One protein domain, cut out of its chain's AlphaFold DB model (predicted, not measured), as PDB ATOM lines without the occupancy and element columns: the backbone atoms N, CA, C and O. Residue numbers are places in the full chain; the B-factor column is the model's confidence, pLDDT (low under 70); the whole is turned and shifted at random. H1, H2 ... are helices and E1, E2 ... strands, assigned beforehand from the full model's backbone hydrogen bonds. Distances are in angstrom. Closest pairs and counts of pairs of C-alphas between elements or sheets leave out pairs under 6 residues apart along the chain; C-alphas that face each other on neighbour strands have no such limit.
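What this domain is: This is residues 78 to 127 of the 192 residues of an uncharacterized protein of Fasciola hepatica (UniProt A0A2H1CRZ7). A two-stranded antiparallel hairpin, E1 and E2, has the ten-residue helix H2 packed beside E1, giving a loose row of H2, E1 and E2, while the one-turn helix H1 stands off the hairpin and comes nearest to E1. A long loop, residues 82 to 92, swings out between the two helices; the hairpin's loop, residues 109 to 115, reaches out at one end, and the last residues, 121 to 127, make a tail at the other end. The printed part has 50 residues, with two named helices and two named strands in the order H1, H2, E1, E2 along the chain, and the sheet has the order E1, E2. The class is mixed, helices and strands, although under half of the printed residues are in named elements. The whole is only just loose, close to compact, with a radius of gyration of the C-alphas of 11.8 A and spans of 29 by 26 by 19 A.

How they stand to each other: The printed part begins with H1, residues 78 to 81. The closest C-alphas of H1 and of the strand E1, residues 104 to 108, are those of Leu 80 and Val 107, 7.9 A apart, the one pair of theirs within 8 A. H1 is apart from H2, residues 93 to 102, and from the strand E2, residues 116 to 120. H2 has 6 pairs of C-alphas within 8 A of E1, and the closest are those of Gln 95 and Phe 105, 5.2 A apart. The centres of H2 and E1 are 9.3 A apart. H2 is apart from E2, but only just, with the closest C-alphas 8.5 A apart. E1 and E2 form a hairpin of antiparallel neighbours, with 154 degrees between their N-to-C directions. C-alphas 104 and 120 face each other at 4.5 A, and so do C-alphas 108 and 116, also at 4.5 A. Among the backbone pairs within hydrogen-bond range across the hairpin are N 105 and O 119, 3.0 A apart, and N 117 and O 107, 2.8 A apart. In H2 every O i to N i+4 pair is within hydrogen-bond range; H1 is too short for such a pair, and its one O i to N i+3 pair is within range.

Where its parts are: H1, residues 78 to 81, measures 5.1 A from first to last C-alpha and begins at C-alpha 78 at (14.169, 18.318, 36.726). H2, residues 93 to 102, measures 14.4 A, from C-alpha 93 at (18.057, 38.911, 35.154) to C-alpha 102 at (16.121, 37.209, 49.283). Its z rises along the helix. E1, residues 104 to 108, measures 13.7 A and its z falls, from C-alpha 104 at (15.031, 32.956, 46.547) to C-alpha 108 at (6.373, 29.418, 36.515). E2, residues 116 to 120, measures 12.8 A and ends at C-alpha 120 at (15.381, 28.671, 47.824).

The domain as a whole: The two C-alphas farthest apart are those of Ile 113, between E1 and E2, and Phe 124, after E2, at 32.5 A. The first and last printed C-alphas, of Glu 78 and Lys 127, are 23.9 A apart. The link from H1 to H2, 11 residues, is long; that from H2 to E1, one residue, is tight; and that from E1 to E2, seven residues, is short. The printed part has no cut. Its mean pLDDT is 89.4, and no printed residue is under 70.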
ATOM      1  N   GLU A  78      13.129  18.697  37.683       84.62
ATOM      2  CA  GLU A  78      14.169  18.318  36.726       84.62
ATOM      3  C   GLU A  78      13.948  18.996  35.366       84.62
ATOM      4  O   GLU A  78      14.887  19.577  34.811       84.62
ATOM      5  N   LEU A  79      12.706  19.002  34.875       85.00
ATOM      6  CA  LEU A  79      12.340  19.632  33.603       85.00
ATOM      7  C   LEU A  79      12.554  21.150  33.614       85.00
ATOM      8  O   LEU A  79      13.084  21.701  32.654       85.00
ATOM      9  N   LEU A  80      12.199  21.831  34.704       86.62
ATOM     10  CA  LEU A  80      12.393  23.278  34.848       86.62
ATOM     11  C   LEU A  80      13.873  23.662  34.989       86.62
ATOM     12  O   LEU A  80      14.265  24.772  34.614       86.62
ATOM     13  N   SER A  81      14.697  22.754  35.525       85.56
ATOM     14  CA  SER A  81      16.135  22.970  35.720       85.56
ATOM     15  C   SER A  81      16.957  22.851  34.434       85.56
ATOM     16  O   SER A  81      18.051  23.422  34.353       85.56
ATOM     17  N   LYS A  82      16.452  22.115  33.437       89.19
ATOM     18  CA  LYS A  82      17.170  21.776  32.205       89.19
ATOM     19  C   LYS A  82      16.580  22.501  30.998       89.19
ATOM     20  O   LYS A  82      15.385  22.738  30.894       89.19
ATOM     21  N   ASP A  83      17.454  22.874  30.076       85.44
ATOM     22  CA  ASP A  83      17.085  23.396  28.764       85.44
ATOM     23  C   ASP A  83      16.776  22.245  27.786       85.44
ATOM     24  O   ASP A  83      17.079  21.083  28.069       85.44
ATOM     25  N   SER A  84      16.249  22.544  26.594       84.81
ATOM     26  CA  SER A  84      15.945  21.549  25.548       84.81
ATOM     27  C   SER A  84      17.157  20.713  25.113       84.81
ATOM     28  O   SER A  84      17.006  19.634  24.546       84.81
ATOM     29  N   HIS A  85      18.366  21.204  25.387       83.19
ATOM     30  CA  HIS A  85      19.635  20.528  25.120       83.19
ATOM     31  C   HIS A  85      20.182  19.726  26.316       83.19
ATOM     32  O   HIS A  85      21.295  19.213  26.243       83.19
ATOM     33  N   GLY A  86      19.442  19.639  27.428       83.69
ATOM     34  CA  GLY A  86      19.846  18.928  28.647       83.69
ATOM     35  C   GLY A  86      20.847  19.676  29.536       83.69
ATOM     36  O   GLY A  86      21.275  19.145  30.559       83.69
ATOM     37  N   ASN A  87      21.213  20.909  29.175       87.00
ATOM     38  CA  ASN A  87      22.086  21.772  29.972       87.00
ATOM     39  C   ASN A  87      21.297  22.487  31.074       87.00
ATOM     40  O   ASN A  87      20.110  22.749  30.904       87.00
ATOM     41  N   SER A  88      21.951  22.865  32.175       85.75
ATOM     42  CA  SER A  88      21.308  23.683  33.211       85.75
ATOM     43  C   SER A  88      20.858  25.029  32.646       85.75
ATOM     44  O   SER A  88      21.644  25.756  32.031       85.75
ATOM     45  N   LYS A  89      19.593  25.370  32.880       88.12
ATOM     46  CA  LYS A  89      18.985  26.600  32.383       88.12
ATOM     47  C   LYS A  89      19.612  27.826  33.066       88.12
ATOM     48  O   LYS A  89      19.645  27.886  34.299       88.12
ATOM     49  N   PRO A  90      20.097  28.829  32.310       88.19
ATOM     50  CA  PRO A  90      20.596  30.060  32.906       88.19
ATOM     51  C   PRO A  90      19.447  30.874  33.516       88.19
ATOM     52  O   PRO A  90      18.360  30.978  32.947       88.19
ATOM     53  N   LEU A  91      19.704  31.485  34.674       89.25
ATOM     54  CA  LEU A  91      18.728  32.321  35.374       89.25
ATOM     55  C   LEU A  91      18.495  33.645  34.640       89.25
ATOM     56  O   LEU A  91      19.434  34.301  34.183       89.25
ATOM     57  N   ASN A  92      17.238  34.086  34.596       92.69
ATOM     58  CA  ASN A  92      16.871  35.392  34.061       92.69
ATOM     59  C   ASN A  92      17.401  36.522  34.970       92.69
ATOM     60  O   ASN A  92      17.543  36.367  36.184       92.69
ATOM     61  N   ARG A  93      17.626  37.717  34.412       94.25
ATOM     62  CA  ARG A  93      18.057  38.911  35.154       94.25
ATOM     63  C   ARG A  93      17.115  39.255  36.310       94.25
ATOM     64  O   ARG A  93      17.593  39.664  37.364       94.25
ATOM     65  N   HIS A  94      15.805  39.073  36.136       93.56
ATOM     66  CA  HIS A  94      14.829  39.270  37.213       93.56
ATOM     67  C   HIS A  94      15.060  38.293  38.376       93.56
ATOM     68  O   HIS A  94      15.207  38.716  39.522       93.56
ATOM     69  N   GLN A  95      15.201  37.004  38.061       93.62
ATOM     70  CA  GLN A  95      15.468  35.947  39.037       93.62
ATOM     71  C   GLN A  95      16.793  36.181  39.766       93.62
ATOM     72  O   GLN A  95      16.858  36.031  40.978       93.62
ATOM     73  N   LEU A  96      17.835  36.648  39.068       94.00
ATOM     74  CA  LEU A  96      19.113  37.018  39.688       94.00
ATOM     75  C   LEU A  96      18.979  38.180  40.686       94.00
ATOM     76  O   LEU A  96      19.665  38.200  41.710       94.00
ATOM     77  N   ILE A  97      18.109  39.155  40.407       94.38
ATOM     78  CA  ILE A  97      17.832  40.257  41.338       94.38
ATOM     79  C   ILE A  97      17.101  39.729  42.574       94.38
ATOM     80  O   ILE A  97      17.499  40.071  43.689       94.38
ATOM     81  N   GLN A  98      16.082  38.880  42.397       93.62
ATOM     82  CA  GLN A  98      15.390  38.224  43.512       93.62
ATOM     83  C   GLN A  98      16.384  37.415  44.355       93.62
ATOM     84  O   GLN A  98      16.496  37.631  45.561       93.62
ATOM     85  N   LEU A  99      17.234  36.623  43.700       94.56
ATOM     86  CA  LEU A  99      18.267  35.820  44.341       94.56
ATOM     87  C   LEU A  99      19.212  36.661  45.202       94.56
ATOM     88  O   LEU A  99      19.498  36.316  46.345       94.56
ATOM     89  N   ARG A 100      19.677  37.805  44.689       92.81
ATOM     90  CA  ARG A 100      20.552  38.707  45.452       92.81
ATOM     91  C   ARG A 100      19.846  39.291  46.681       92.81
ATOM     92  O   ARG A 100      20.475  39.458  47.726       92.81
ATOM     93  N   ARG A 101      18.556  39.610  46.569       93.38
ATOM     94  CA  ARG A 101      17.785  40.257  47.640       93.38
ATOM     95  C   ARG A 101      17.361  39.284  48.734       93.38
ATOM     96  O   ARG A 101      17.589  39.569  49.908       93.38
ATOM     97  N   THR A 102      16.802  38.136  48.362       93.19
ATOM     98  CA  THR A 102      16.121  37.209  49.283       93.19
ATOM     99  C   THR A 102      16.706  35.794  49.298       93.19
ATOM    100  O   THR A 102      16.224  34.958  50.063       93.19
ATOM    101  N   ALA A 103      17.733  35.515  48.482       93.94
ATOM    102  CA  ALA A 103      18.269  34.167  48.229       93.94
ATOM    103  C   ALA A 103      17.228  33.173  47.685       93.94
ATOM    104  O   ALA A 103      17.386  31.957  47.810       93.94
ATOM    105  N   GLN A 104      16.159  33.703  47.090       94.25
ATOM    106  CA  GLN A 104      15.031  32.956  46.547       94.25
ATOM    107  C   GLN A 104      14.652  33.532  45.185       94.25
ATOM    108  O   GLN A 104      14.860  34.723  44.943       94.25
ATOM    109  N   PHE A 105      14.112  32.701  44.302       94.38
ATOM    110  CA  PHE A 105      13.581  33.137  43.014       94.38
ATOM    111  C   PHE A 105      12.405  32.265  42.590       94.38
ATOM    112  O   PHE A 105      12.318  31.109  43.000       94.38
ATOM    113  N   ASP A 106      11.535  32.822  41.753       92.81
ATOM    114  CA  ASP A 106      10.308  32.157  41.324       92.81
ATOM    115  C   ASP A 106      10.421  31.687  39.865       92.81
ATOM    116  O   ASP A 106      11.076  32.325  39.025       92.81
ATOM    117  N   VAL A 107       9.805  30.542  39.582       91.88
ATOM    118  CA  VAL A 107       9.739  29.905  38.262       91.88
ATOM    119  C   VAL A 107       8.304  29.457  38.018       91.88
ATOM    120  O   VAL A 107       7.724  28.782  38.862       91.88
ATOM    121  N   ASP A 108       7.737  29.814  36.870       89.62
ATOM    122  CA  ASP A 108       6.373  29.418  36.515       89.62
ATOM    123  C   ASP A 108       6.270  27.897  36.343       89.62
ATOM    124  O   ASP A 108       7.147  27.276  35.730       89.62
ATOM    125  N   SER A 109       5.197  27.305  36.874       88.56
ATOM    126  CA  SER A 109       4.906  25.891  36.658       88.56
ATOM    127  C   SER A 109       4.497  25.649  35.203       88.56
ATOM    128  O   SER A 109       3.727  26.407  34.610       88.56
ATOM    129  N   MET A 110       5.019  24.572  34.617       85.25
ATOM    130  CA  MET A 110       4.627  24.130  33.278       85.25
ATOM    131  C   MET A 110       3.322  23.335  33.302       85.25
ATOM    132  O   MET A 110       2.569  23.374  32.330       85.25
ATOM    133  N   ASN A 111       3.069  22.598  34.384       83.19
ATOM    134  CA  ASN A 111       1.957  21.656  34.468       83.19
ATOM    135  C   ASN A 111       0.739  22.235  35.209       83.19
ATOM    136  O   ASN A 111      -0.393  21.835  34.939       83.19
ATOM    137  N   PHE A 112       0.958  23.207  36.098       83.69
ATOM    138  CA  PHE A 112      -0.079  23.852  36.898       83.69
ATOM    139  C   PHE A 112      -0.222  25.321  36.495       83.69
ATOM    140  O   PHE A 112       0.544  26.199  36.890       83.69
ATOM    141  N   ILE A 113      -1.224  25.597  35.662       82.88
ATOM    142  CA  ILE A 113      -1.461  26.939  35.127       82.88
ATOM    143  C   ILE A 113      -1.805  27.895  36.275       82.88
ATOM    144  O   ILE A 113      -2.827  27.740  36.939       82.88
ATOM    145  N   GLY A 114      -0.971  28.918  36.461       85.75
ATOM    146  CA  GLY A 114      -1.146  29.933  37.502       85.75
ATOM    147  C   GLY A 114      -0.427  29.627  38.816       85.75
ATOM    148  O   GLY A 114      -0.457  30.468  39.714       85.75
ATOM    149  N   GLU A 115       0.248  28.481  38.923       87.75
ATOM    150  CA  GLU A 115       1.112  28.167  40.059       87.75
ATOM    151  C   GLU A 115       2.579  28.500  39.752       87.75
ATOM    152  O   GLU A 115       3.050  28.423  38.615       87.75
ATOM    153  N   VAL A 116       3.310  28.896  40.795       90.94
ATOM    154  CA  VAL A 116       4.714  29.320  40.724       90.94
ATOM    155  C   VAL A 116       5.528  28.564  41.761       90.94
ATOM    156  O   VAL A 116       5.162  28.499  42.934       90.94
ATOM    157  N   HIS A 117       6.668  28.036  41.330       89.94
ATOM    158  CA  HIS A 117       7.629  27.345  42.177       89.94
ATOM    159  C   HIS A 117       8.650  28.332  42.730       89.94
ATOM    160  O   HIS A 117       9.390  28.961  41.971       89.94
ATOM    161  N   THR A 118       8.751  28.427  44.056       91.94
ATOM    162  CA  THR A 118       9.785  29.231  44.720       91.94
ATOM    163  C   THR A 118      11.001  28.375  45.043       91.94
ATOM    164  O   THR A 118      10.954  27.445  45.849       91.94
ATOM    165  N   TRP A 119      12.131  28.730  44.447       92.00
ATOM    166  CA  TRP A 119      13.398  28.042  44.612       92.00
ATOM    167  C   TRP A 119      14.243  28.785  45.635       92.00
ATOM    168  O   TRP A 119      14.552  29.967  45.469       92.00
ATOM    169  N   LYS A 120      14.633  28.090  46.707       93.12
ATOM    170  CA  LYS A 120      15.381  28.671  47.824       93.12
ATOM    171  C   LYS A 120      16.788  28.107  47.899       93.12
ATOM    172  O   LYS A 120      16.977  26.898  47.997       93.12
ATOM    173  N   ILE A 121      17.778  28.994  47.935       92.38
ATOM    174  CA  ILE A 121      19.156  28.598  48.214       92.38
ATOM    175  C   ILE A 121      19.323  28.385  49.721       92.38
ATOM    176  O   ILE A 121      18.739  29.090  50.549       92.38
ATOM    177  N   SER A 122      20.144  27.398  50.082       91.06
ATOM    178  CA  SER A 122      20.550  27.203  51.470       91.06
ATOM    179  C   SER A 122      21.212  28.478  52.018       91.06
ATOM    180  O   SER A 122      22.138  29.007  51.392       91.06
ATOM    181  N   PRO A 123      20.822  28.942  53.219       85.69
ATOM    182  CA  PRO A 123      21.394  30.140  53.832       85.69
ATOM    183  C   PRO A 123      22.901  30.024  54.097       85.69
ATOM    184  O   PRO A 123      23.548  31.038  54.341       85.69
ATOM    185  N   PHE A 124      23.456  28.808  54.034       87.56
ATOM    186  CA  PHE A 124      24.892  28.565  54.104       87.56
ATOM    187  C   PHE A 124      25.656  29.193  52.927       87.56
ATOM    188  O   PHE A 124      26.737  29.740  53.124       87.56
ATOM    189  N   PHE A 125      25.095  29.148  51.714       87.88
ATOM    190  CA  PHE A 125      25.745  29.684  50.515       87.88
ATOM    191  C   PHE A 125      25.337  31.127  50.232       87.88
ATOM    192  O   PHE A 125      26.174  31.955  49.878       87.88
ATOM    193  N   LEU A 126      24.047  31.438  50.374       90.69
ATOM    194  CA  LEU A 126      23.522  32.767  50.095       90.69
ATOM    195  C   LEU A 126      22.333  33.063  51.010       90.69
ATOM    196  O   LEU A 126      21.359  32.321  51.027       90.69
ATOM    197  N   LYS A 127      22.408  34.166  51.761       87.00
ATOM    198  CA  LYS A 127      21.382  34.567  52.742       87.00
ATOM    199  C   LYS A 127      20.461  35.692  52.238       87.00
ATOM    200  O   LYS A 127      19.350  35.830  52.730       87.00
TER     201      LYS A 127